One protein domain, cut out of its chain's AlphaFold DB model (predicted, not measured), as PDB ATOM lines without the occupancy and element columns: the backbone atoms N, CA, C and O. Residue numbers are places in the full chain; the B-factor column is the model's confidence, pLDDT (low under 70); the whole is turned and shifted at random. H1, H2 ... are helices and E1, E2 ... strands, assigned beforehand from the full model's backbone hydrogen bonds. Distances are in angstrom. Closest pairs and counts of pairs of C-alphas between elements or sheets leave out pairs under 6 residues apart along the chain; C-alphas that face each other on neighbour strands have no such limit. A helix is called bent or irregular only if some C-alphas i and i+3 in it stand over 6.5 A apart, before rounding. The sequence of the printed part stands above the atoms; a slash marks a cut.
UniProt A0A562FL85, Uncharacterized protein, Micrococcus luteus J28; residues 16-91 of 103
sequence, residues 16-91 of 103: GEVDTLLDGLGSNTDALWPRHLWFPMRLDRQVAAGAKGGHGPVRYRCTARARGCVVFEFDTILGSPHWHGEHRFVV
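Overview. This is residues 16 to 91 of the 103 residues of an uncharacterized protein of Micrococcus luteus J28 (UniProt A0A562FL85). A strongly twisted sheet of four strands, E1 to E4, two of them long and bent, has one short helix, H1, over one face near the E2 to E3 turn. The long stretch of residues 24 to 51 leads from H1 to E1, and its residues 42 to 43 pair with E1. The printed part has 76 residues, with one named helix followed by four named strands, H1 E1 E2 E3 E4, and the sheet's order is E1 - E2 - E3 - E4, all antiparallel. The class is mixed, helices and strands, with under half of the residues in named elements. The whole is compact, with a radius of gyration of the C-alphas of 11.8 A and spans of 36 by 26 by 20 A.

Along the chain. E2, residues 58 to 66, runs 22.6 A from first to last C-alpha, beginning at C-alpha 58 at (-38.956, 29.066, 17.969). E3, residues 69 to 77, runs 22.4 A. E1, residues 52 to 55, measures 10.9 A, and E4, residues 86 to 90, measures 12.6 A, ending at C-alpha 90 at (-56.192, 19.935, 19.127). H1, residues 16 to 23, is 10.8 A long and begins at C-alpha 16 at (-62.449, 15.843, 9.550).

Arrangement. E1, E2, E3 and E4 form a meander, each strand the antiparallel neighbour of the one before, and each successive pair is a hairpin. E2 bends by 58 degrees at residue 63, and E3 bends by 53 degrees at residue 74. Between the inner strands E2 and E3, whose directions stand at 159 degrees, N 63 and O 71 are 2.8 A apart and N 69 and O 66 are 2.8 A apart. Between E3 and the edge strand E4, at 157 degrees, N 72 and O 87 are 2.8 A apart. Between E2 and the other edge strand E1, at 123 degrees, N 58 and O 55 are 2.9 A apart. E1 and E4 are apart. From edge to edge the strands' lines turn by 94 degrees. H1 is on the sheet at a height over the sheet of 9.5 A, with a local plane that only just has enough C-alphas of the sheet, 6. It lies over E3 and runs along the strands, at 27 degrees to E3 on the local plane. The closest C-alphas of H1 and E3, those of Leu 22 and Val 70, are 7.6 A apart. H1 and E4 are near each other. In H1 every O i to N i+4 pair is within hydrogen-bond range.

Size, cuts and confidence. The two C-alphas farthest apart, those of Gly 16 and Ser 80, are 36.2 A apart, while those of Gly 16 and Val 91 are 9.2 A apart. The printed part has no cut. The link from H1 to E1 is long, with 28 residues, the link from E3 to E4 is short, and the other two are tight. The mean pLDDT of the printed part is 96.5, and no printed residue is under 70.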
ATOM      1  N   GLY A  16     -63.205  16.361  10.693       95.69
ATOM      2  CA  GLY A  16     -62.449  15.843   9.550       95.69
ATOM      3  C   GLY A  16     -61.896  16.947   8.651       95.69
ATOM      4  O   GLY A  16     -60.714  16.924   8.338       95.69
ATOM      5  N   GLU A  17     -62.708  17.950   8.309       95.88
ATOM      6  CA  GLU A  17     -62.251  19.089   7.496       95.88
ATOM      7  C   GLU A  17     -61.123  19.864   8.187       95.88
ATOM      8  O   GLU A  17     -60.127  20.218   7.560       95.88
ATOM      9  N   VAL A  18     -61.235  20.083   9.502       96.19
ATOM     10  CA  VAL A  18     -60.172  20.745  10.272       96.19
ATOM     11  C   VAL A  18     -58.932  19.852  10.392       96.19
ATOM     12  O   VAL A  18     -57.813  20.359  10.376       96.19
ATOM     13  N   ASP A  19     -59.099  18.531  10.477       96.50
ATOM     14  CA  ASP A  19     -57.981  17.582  10.480       96.50
ATOM     15  C   ASP A  19     -57.206  17.604   9.154       96.50
ATOM     16  O   ASP A  19     -55.979  17.590   9.171       96.50
ATOM     17  N   THR A  20     -57.891  17.753   8.018       96.00
ATOM     18  CA  THR A  20     -57.242  17.958   6.713       96.00
ATOM     19  C   THR A  20     -56.433  19.258   6.672       96.00
ATOM     20  O   THR A  20     -55.345  19.289   6.101       96.00
ATOM     21  N   LEU A  21     -56.900  20.334   7.318       96.38
ATOM     22  CA  LEU A  21     -56.096  21.558   7.449       96.38
ATOM     23  C   LEU A  21     -54.836  21.327   8.293       96.38
ATOM     24  O   LEU A  21     -53.790  21.905   7.995       96.38
ATOM     25  N   LEU A  22     -54.913  20.472   9.322       97.12
ATOM     26  CA  LEU A  22     -53.740  20.103  10.114       97.12
ATOM     27  C   LEU A  22     -52.689  19.359   9.287       97.12
ATOM     28  O   LEU A  22     -51.513  19.538   9.579       97.12
ATOM     29  N   ASP A  23     -53.062  18.594   8.255       96.44
ATOM     30  CA  ASP A  23     -52.097  17.904   7.376       96.44
ATOM     31  C   ASP A  23     -51.216  18.869   6.573       96.44
ATOM     32  O   ASP A  23     -50.079  18.543   6.224       96.44
ATOM     33  N   GLY A  24     -51.725  20.074   6.304       96.31
ATOM     34  CA  GLY A  24     -50.995  21.140   5.622       96.31
ATOM     35  C   GLY A  24     -50.131  22.003   6.543       96.31
ATOM     36  O   GLY A  24     -49.433  22.887   6.041       96.31
ATOM     37  N   LEU A  25     -50.162  21.788   7.863       97.56
ATOM     38  CA  LEU A  25     -49.504  22.661   8.835       97.56
ATOM     39  C   LEU A  25     -47.983  22.724   8.603       97.56
ATOM     40  O   LEU A  25     -47.297  21.705   8.536       97.56
ATOM     41  N   GLY A  26     -47.446  23.938   8.499       97.06
ATOM     42  CA  GLY A  26     -46.040  24.216   8.224       97.06
ATOM     43  C   GLY A  26     -45.571  23.900   6.801       97.06
ATOM     44  O   GLY A  26     -44.372  23.976   6.533       97.06
ATOM     45  N   SER A  27     -46.484  23.555   5.892       96.81
ATOM     46  CA  SER A  27     -46.190  23.399   4.466       96.81
ATOM     47  C   SER A  27     -46.326  24.727   3.704       96.81
ATOM     48  O   SER A  27     -46.765  25.746   4.239       96.81
ATOM     49  N   ASN A  28     -46.003  24.721   2.408       93.44
ATOM     50  CA  ASN A  28     -46.226  25.881   1.535       93.44
ATOM     51  C   ASN A  28     -47.717  26.203   1.318       93.44
ATOM     52  O   ASN A  28     -48.047  27.332   0.952       93.44
ATOM     53  N   THR A  29     -48.601  25.230   1.553       91.38
ATOM     54  CA  THR A  29     -50.061  25.354   1.434       91.38
ATOM     55  C   THR A  29     -50.745  25.424   2.799       91.38
ATOM     56  O   THR A  29     -51.939  25.152   2.896       91.38
ATOM     57  N   ASP A  30     -50.009  25.769   3.861       96.12
ATOM     58  CA  ASP A  30     -50.574  25.928   5.201       96.12
ATOM     59  C   ASP A  30     -51.646  27.028   5.220       96.12
ATOM     60  O   ASP A  30     -51.355  28.221   5.089       96.12
ATOM     61  N   ALA A  31     -52.897  26.593   5.372       94.00
ATOM     62  CA  ALA A  31     -54.075  27.447   5.456       94.00
ATOM     63  C   ALA A  31     -54.534  27.695   6.905       94.00
ATOM     64  O   ALA A  31     -55.440  28.498   7.127       94.00
ATOM     65  N   LEU A  32     -53.935  27.017   7.892       93.44
ATOM     66  CA  LEU A  32     -54.309  27.141   9.301       93.44
ATOM     67  C   LEU A  32     -53.427  28.159  10.032       93.44
ATOM     68  O   LEU A  32     -53.919  28.926  10.865       93.44
ATOM     69  N   TRP A  33     -52.124  28.176   9.744       94.88
ATOM     70  CA  TRP A  33     -51.201  29.119  10.363       94.88
ATOM     71  C   TRP A  33     -51.407  30.540   9.817       94.88
ATOM     72  O   TRP A  33     -51.379  30.752   8.602       94.88
ATOM     73  N   PRO A  34     -51.545  31.563  10.681       92.75
ATOM     74  CA  PRO A  34     -51.820  32.933  10.255       92.75
ATOM     75  C   PRO A  34     -50.549  33.637   9.744       92.75
ATOM     76  O   PRO A  34     -50.090  34.623  10.319       92.75
ATOM     77  N   ARG A  35     -49.977  33.150   8.637       92.06
ATOM     78  CA  ARG A  35     -48.695  33.604   8.058       92.06
ATOM     79  C   ARG A  35     -48.620  35.097   7.701       92.06
ATOM     80  O   ARG A  35     -47.533  35.614   7.492       92.06
ATOM     81  N   HIS A  36     -49.766  35.770   7.593       89.75
ATOM     82  CA  HIS A  36     -49.853  37.210   7.319       89.75
ATOM     83  C   HIS A  36     -49.738  38.069   8.587       89.75
ATOM     84  O   HIS A  36     -49.454  39.256   8.492       89.75
ATOM     85  N   LEU A  37     -49.959  37.476   9.765       92.06
ATOM     86  CA  LEU A  37     -49.909  38.156  11.062       92.06
ATOM     87  C   LEU A  37     -48.711  37.713  11.907       92.06
ATOM     88  O   LEU A  37     -48.305  38.434  12.812       92.06
ATOM     89  N   TRP A  38     -48.154  36.533  11.628       92.19
ATOM     90  CA  TRP A  38     -47.045  35.930  12.362       92.19
ATOM     91  C   TRP A  38     -45.980  35.388  11.412       92.19
ATOM     92  O   TRP A  38     -46.283  35.030  10.275       92.19
ATOM     93  N   PHE A  39     -44.739  35.264  11.908       95.50
ATOM     94  CA  PHE A  39     -43.675  34.576  11.175       95.50
ATOM     95  C   PHE A  39     -44.191  33.219  10.679       95.50
ATOM     96  O   PHE A  39     -44.751  32.470  11.488       95.50
ATOM     97  N   PRO A  40     -44.033  32.890   9.387       96.06
ATOM     98  CA  PRO A  40     -44.534  31.635   8.855       96.06
ATOM     99  C   PRO A  40     -43.968  30.443   9.623       96.06
ATOM    100  O   PRO A  40     -42.762  30.373   9.875       96.06
ATOM    101  N   MET A  41     -44.841  29.506   9.974       97.75
ATOM    102  CA  MET A  41     -44.432  28.175  10.385       97.75
ATOM    103  C   MET A  41     -43.943  27.422   9.152       97.75
ATOM    104  O   MET A  41     -44.614  27.420   8.123       97.75
ATOM    105  N   ARG A  42     -42.763  26.809   9.240       98.19
ATOM    106  CA  ARG A  42     -42.214  25.957   8.181       98.19
ATOM    107  C   ARG A  42     -41.657  24.681   8.781       98.19
ATOM    108  O   ARG A  42     -40.876  24.758   9.730       98.19
ATOM    109  N   LEU A  43     -42.052  23.544   8.221       98.50
ATOM    110  CA  LEU A  43     -41.489  22.230   8.513       98.50
ATOM    111  C   LEU A  43     -40.591  21.768   7.359       98.50
ATOM    112  O   LEU A  43     -40.777  22.166   6.212       98.50
ATOM    113  N   ASP A  44     -39.611  20.927   7.675       98.44
ATOM    114  CA  ASP A  44     -38.679  20.322   6.718       98.44
ATOM    115  C   ASP A  44     -39.331  19.247   5.832       98.44
ATOM    116  O   ASP A  44     -38.829  18.937   4.752       98.44
ATOM    117  N   ARG A  45     -40.456  18.689   6.280       98.12
ATOM    118  CA  ARG A  45     -41.275  17.690   5.586       98.12
ATOM    119  C   ARG A  45     -42.729  17.775   6.046       98.12
ATOM    120  O   ARG A  45     -43.063  18.575   6.920       98.12
ATOM    121  N   GLN A  46     -43.584  16.926   5.476       97.38
ATOM    122  CA  GLN A  46     -44.977  16.793   5.907       97.38
ATOM    123  C   GLN A  46     -45.076  16.588   7.425       97.38
ATOM    124  O   GLN A  46     -44.249  15.897   8.026       97.38
ATOM    125  N   VAL A  47     -46.103  17.180   8.036       97.81
ATOM    126  CA  VAL A  47     -46.365  17.094   9.474       97.81
ATOM    127  C   VAL A  47     -46.662  15.658   9.912       97.81
ATOM    128  O   VAL A  47     -47.774  15.145   9.843       97.81
ATOM    129  N   ALA A  48     -45.615  14.998  10.382       97.88
ATOM    130  CA  ALA A  48     -45.625  13.655  10.933       97.88
ATOM    131  C   ALA A  48     -44.541  13.557  12.012       97.88
ATOM    132  O   ALA A  48     -43.680  14.435  12.124       97.88
ATOM    133  N   ALA A  49     -44.566  12.489  12.811       98.31
ATOM    134  CA  ALA A  49     -43.544  12.261  13.829       98.31
ATOM    135  C   ALA A  49     -42.129  12.359  13.224       98.31
ATOM    136  O   ALA A  49     -41.822  11.761  12.194       98.31
ATOM    137  N   GLY A  50     -41.273  13.157  13.860       98.44
ATOM    138  CA  GLY A  50     -39.914  13.447  13.412       98.44
ATOM    139  C   GLY A  50     -39.764  14.683  12.519       98.44
ATOM    140  O   GLY A  50     -38.629  15.142  12.371       98.44
ATOM    141  N   ALA A  51     -40.835  15.251  11.951       98.62
ATOM    142  CA  ALA A  51     -40.759  16.510  11.197       98.62
ATOM    143  C   ALA A  51     -40.216  17.639  12.082       98.62
ATOM    144  O   ALA A  51     -40.634  17.778  13.231       98.62
ATOM    145  N   LYS A  52     -39.275  18.431  11.570       98.69
ATOM    146  CA  LYS A  52     -38.622  19.522  12.305       98.69
ATOM    147  C   LYS A  52     -38.921  20.849  11.642       98.69
ATOM    148  O   LYS A  52     -39.132  20.923  10.439       98.69
ATOM    149  N   GLY A  53     -38.904  21.917  12.422       98.12
ATOM    150  CA  GLY A  53     -39.109  23.243  11.874       98.12
ATOM    151  C   GLY A  53     -39.333  24.277  12.950       98.12
ATOM    152  O   GLY A  53     -38.737  24.214  14.027       98.12
ATOM    153  N   GLY A  54     -40.171  25.260  12.649       97.75
ATOM    154  CA  GLY A  54     -40.446  26.326  13.594       97.75
ATOM    155  C   GLY A  54     -41.113  27.543  12.982       97.75
ATOM    156  O   GLY A  54     -41.453  27.562  11.801       97.75
ATOM    157  N   HIS A  55     -41.243  28.583  13.800       97.50
ATOM    158  CA  HIS A  55     -41.672  29.913  13.380       97.50
ATOM    159  C   HIS A  55     -40.855  30.975  14.123       97.50
ATOM    160  O   HIS A  55     -40.622  30.870  15.330       97.50
ATOM    161  N   GLY A  56     -40.400  32.009  13.412       96.12
ATOM    162  CA  GLY A  56     -39.575  33.070  14.002       96.12
ATOM    163  C   GLY A  56     -38.358  32.494  14.753       96.12
ATOM    164  O   GLY A  56     -37.595  31.740  14.144       96.12
ATOM    165  N   PRO A  57     -38.167  32.790  16.053       96.38
ATOM    166  CA  PRO A  57     -37.067  32.260  16.867       96.38
ATOM    167  C   PRO A  57     -37.361  30.914  17.559       96.38
ATOM    168  O   PRO A  57     -36.531  30.435  18.329       96.38
ATOM    169  N   VAL A  58     -38.541  30.328  17.345       97.81
ATOM    170  CA  VAL A  58     -38.956  29.066  17.969       97.81
ATOM    171  C   VAL A  58     -38.627  27.915  17.028       97.81
ATOM    172  O   VAL A  58     -38.978  27.967  15.847       97.81
ATOM    173  N   ARG A  59     -37.963  26.876  17.531       98.31
ATOM    174  CA  ARG A  59     -37.713  25.614  16.827       98.31
ATOM    175  C   ARG A  59     -38.329  24.465  17.601       98.31
ATOM    176  O   ARG A  59     -38.286  24.453  18.830       98.31
ATOM    177  N   TYR A  60     -38.889  23.508  16.882       97.94
ATOM    178  CA  TYR A  60     -39.505  22.328  17.466       97.94
ATOM    179  C   TYR A  60     -39.501  21.148  16.499       97.94
ATOM    180  O   TYR A  60     -39.330  21.297  15.283       97.94
ATOM    181  N   ARG A  61     -39.790  19.975  17.058       98.44
ATOM    182  CA  ARG A  61     -39.999  18.726  16.334       98.44
ATOM    183  C   ARG A  61     -41.386  18.178  16.630       98.44
ATOM    184  O   ARG A  61     -41.806  18.134  17.780       98.44
ATOM    185  N   CYS A  62     -42.081  17.723  15.595       98.69
ATOM    186  CA  CYS A  62     -43.330  16.988  15.730       98.69
ATOM    187  C   CYS A  62     -43.041  15.643  16.399       98.69
ATOM    188  O   CYS A  62     -42.293  14.826  15.863       98.69
ATOM    189  N   THR A  63     -43.626  15.402  17.564       98.69
ATOM    190  CA  THR A  63     -43.497  14.136  18.294       98.69
ATOM    191  C   THR A  63     -44.662  13.202  18.002       98.69
ATOM    192  O   THR A  63     -44.475  11.989  17.985       98.69
ATOM    193  N   ALA A  64     -45.844  13.747  17.696       98.25
ATOM    194  CA  ALA A  64     -47.015  12.956  17.340       98.25
ATOM    195  C   ALA A  64     -47.951  13.696  16.376       98.25
ATOM    196  O   ALA A  64     -48.202  14.893  16.519       98.25
ATOM    197  N   ARG A  65     -48.526  12.935  15.442       97.81
ATOM    198  CA  ARG A  65     -49.630  13.331  14.562       97.81
ATOM    199  C   ARG A  65     -50.685  12.225  14.621       97.81
ATOM    200  O   ARG A  65     -50.394  11.086  14.277       97.81
ATOM    201  N   ALA A  66     -51.888  12.556  15.077       96.94
ATOM    202  CA  ALA A  66     -53.047  11.661  15.143       96.94
ATOM    203  C   ALA A  66     -54.309  12.442  14.764       96.94
ATOM    204  O   ALA A  66     -54.285  13.663  14.840       96.94
ATOM    205  N   ARG A  67     -55.414  11.785  14.395       95.81
ATOM    206  CA  ARG A  67     -56.650  12.483  13.978       95.81
ATOM    207  C   ARG A  67     -57.061  13.574  14.978       95.81
ATOM    208  O   ARG A  67     -57.243  13.302  16.162       95.81
ATOM    209  N   GLY A  68     -57.183  14.805  14.494       96.88
ATOM    210  CA  GLY A  68     -57.517  15.999  15.266       96.88
ATOM    211  C   GLY A  68     -56.423  16.487  16.221       96.88
ATOM    212  O   GLY A  68     -56.713  17.326  17.069       96.88
ATOM    213  N   CYS A  69     -55.195  15.970  16.148       98.06
ATOM    214  CA  CYS A  69     -54.127  16.296  17.091       98.06
ATOM    215  C   CYS A  69     -52.738  16.333  16.437       98.06
ATOM    216  O   CYS A  69     -52.324  15.409  15.730       98.06
ATOM    217  N   VAL A  70     -51.980  17.384  16.739       98.50
ATOM    218  CA  VAL A  70     -50.544  17.475  16.449       98.50
ATOM    219  C   VAL A  70     -49.823  17.952  17.701       98.50
ATOM    220  O   VAL A  70     -50.259  18.915  18.339       98.50
ATOM    221  N   VAL A  71     -48.719  17.291  18.048       98.69
ATOM    222  CA  VAL A  71     -47.878  17.631  19.198       98.69
ATOM    223  C   VAL A  71     -46.459  17.899  18.725       98.69
ATOM    224  O   VAL A  71     -45.862  17.084  18.023       98.69
ATOM    225  N   PHE A  72     -45.920  19.035  19.149       98.69
ATOM    226  CA  PHE A  72     -44.542  19.437  18.928       98.69
ATOM    227  C   PHE A  72     -43.833  19.612  20.265       98.69
ATOM    228  O   PHE A  72     -44.391  20.222  21.172       98.69
ATOM    229  N   GLU A  73     -42.597  19.146  20.367       98.50
ATOM    230  CA  GLU A  73     -41.698  19.448  21.481       98.50
ATOM    231  C   GLU A  73     -40.744  20.575  21.079       98.50
ATOM    232  O   GLU A  73     -40.226  20.571  19.959       98.50
ATOM    233  N   PHE A  74     -40.525  21.547  21.968       98.00
ATOM    234  CA  PHE A  74     -39.583  22.633  21.703       98.00
ATOM    235  C   PHE A  74     -38.143  22.115  21.686       98.00
ATOM    236  O   PHE A  74     -37.690  21.495  22.638       98.00
ATOM    237  N   ASP A  75     -37.423  22.422  20.608       97.38
ATOM    238  CA  ASP A  75     -35.988  22.162  20.504       97.38
ATOM    239  C   ASP A  75     -35.207  23.374  21.038       97.38
ATOM    240  O   ASP A  75     -34.334  23.241  21.890       97.38
ATOM    241  N   THR A  76     -35.524  24.579  20.543       97.75
ATOM    242  CA  THR A  76     -34.939  25.833  21.044       97.75
ATOM    243  C   THR A  76     -35.926  26.993  20.963       97.75
ATOM    244  O   THR A  76     -36.766  27.058  20.064       97.75
ATOM    245  N   ILE A  77     -35.805  27.955  21.879       96.12
ATOM    246  CA  ILE A  77     -36.512  29.242  21.810       96.12
ATOM    247  C   ILE A  77     -35.487  30.347  22.013       96.12
ATOM    248  O   ILE A  77     -34.767  30.347  23.013       96.12
ATOM    249  N   LEU A  78     -35.406  31.274  21.051       95.56
ATOM    250  CA  LEU A  78     -34.373  32.321  21.024       95.56
ATOM    251  C   LEU A  78     -32.952  31.724  21.100       95.56
ATOM    252  O   LEU A  78     -32.070  32.273  21.748       95.56
ATOM    253  N   GLY A  79     -32.750  30.556  20.479       96.44
ATOM    254  CA  GLY A  79     -31.476  29.829  20.488       96.44
ATOM    255  C   GLY A  79     -31.155  29.074  21.786       96.44
ATOM    256  O   GLY A  79     -30.173  28.343  21.820       96.44
ATOM    257  N   SER A  80     -31.975  29.191  22.835       96.12
ATOM    258  CA  SER A  80     -31.763  28.466  24.092       96.12
ATOM    259  C   SER A  80     -32.428  27.082  24.067       96.12
ATOM    260  O   SER A  80     -33.613  27.011  23.726       96.12
ATOM    261  N   PRO A  81     -31.727  26.001  24.467       95.38
ATOM    262  CA  PRO A  81     -32.286  24.651  24.575       95.38
ATOM    263  C   PRO A  81     -32.930  24.359  25.942       95.38
ATOM    264  O   PRO A  81     -33.464  23.278  26.156       95.38
ATOM    265  N   HIS A  82     -32.889  25.295  26.896       94.06
ATOM    266  CA  HIS A  82     -33.374  25.066  28.268       94.06
ATOM    267  C   HIS A  82     -34.905  25.163  28.414       94.06
ATOM    268  O   HIS A  82     -35.440  25.153  29.524       94.06
ATOM    269  N   TRP A  83     -35.626  25.308  27.302       91.31
ATOM    270  CA  TRP A  83     -37.079  25.386  27.293       91.31
ATOM    271  C   TRP A  83     -37.674  23.988  27.182       91.31
ATOM    272  O   TRP A  83     -37.763  23.427  26.097       91.31
ATOM    273  N   HIS A  84     -38.133  23.451  28.307       94.25
ATOM    274  CA  HIS A  84     -38.849  22.180  28.333       94.25
ATOM    275  C   HIS A  84     -40.351  22.422  28.201       94.25
ATOM    276  O   HIS A  84     -40.981  23.011  29.084       94.25
ATOM    277  N   GLY A  85     -40.936  21.979  27.091       96.44
ATOM    278  CA  GLY A  85     -42.363  22.126  26.856       96.44
ATOM    279  C   GLY A  85     -42.774  21.759  25.442       96.44
ATOM    280  O   GLY A  85     -41.986  21.272  24.635       96.44
ATOM    281  N   GLU A  86     -44.036  22.035  25.149       97.25
ATOM    282  CA  GLU A  86     -44.675  21.597  23.919       97.25
ATOM    283  C   GLU A  86     -45.623  22.640  23.338       97.25
ATOM    284  O   GLU A  86     -46.159  23.504  24.039       97.25
ATOM    285  N   HIS A  87     -45.889  22.487  22.048       97.50
ATOM    286  CA  HIS A  87     -46.925  23.197  21.324       97.50
ATOM    287  C   HIS A  87     -47.892  22.179  20.724       97.50
ATOM    288  O   HIS A  87     -47.476  21.228  20.065       97.50
ATOM    289  N   ARG A  88     -49.191  22.361  20.970       97.94
ATOM    290  CA  ARG A  88     -50.226  21.424  20.529       97.94
ATOM    291  C   ARG A  88     -51.332  22.118  19.758       97.94
ATOM    292  O   ARG A  88     -51.824  23.164  20.182       97.94
ATOM    293  N   PHE A  89     -51.780  21.452  18.703       97.81
ATOM    294  CA  PHE A  89     -53.018  21.752  17.999       97.81
ATOM    295  C   PHE A  89     -53.988  20.613  18.269       97.81
ATOM    296  O   PHE A  89     -53.643  19.456  18.042       97.81
ATOM    297  N   VAL A  90     -55.176  20.935  18.783       97.31
ATOM    298  CA  VAL A  90     -56.192  19.935  19.127       97.31
ATOM    299  C   VAL A  90     -57.553  20.390  18.616       97.31
ATOM    300  O   VAL A  90     -57.973  21.523  18.856       97.31
ATOM    301  N   VAL A  91     -58.236  19.486  17.924       96.69
ATOM    302  CA  VAL A  91     -59.587  19.648  17.401       96.69
ATOM    303  C   VAL A  91     -60.530  18.862  18.296       96.69
ATOM    304  O   VAL A  91     -60.363  17.661  18.502       96.69
TER     305      VAL A  91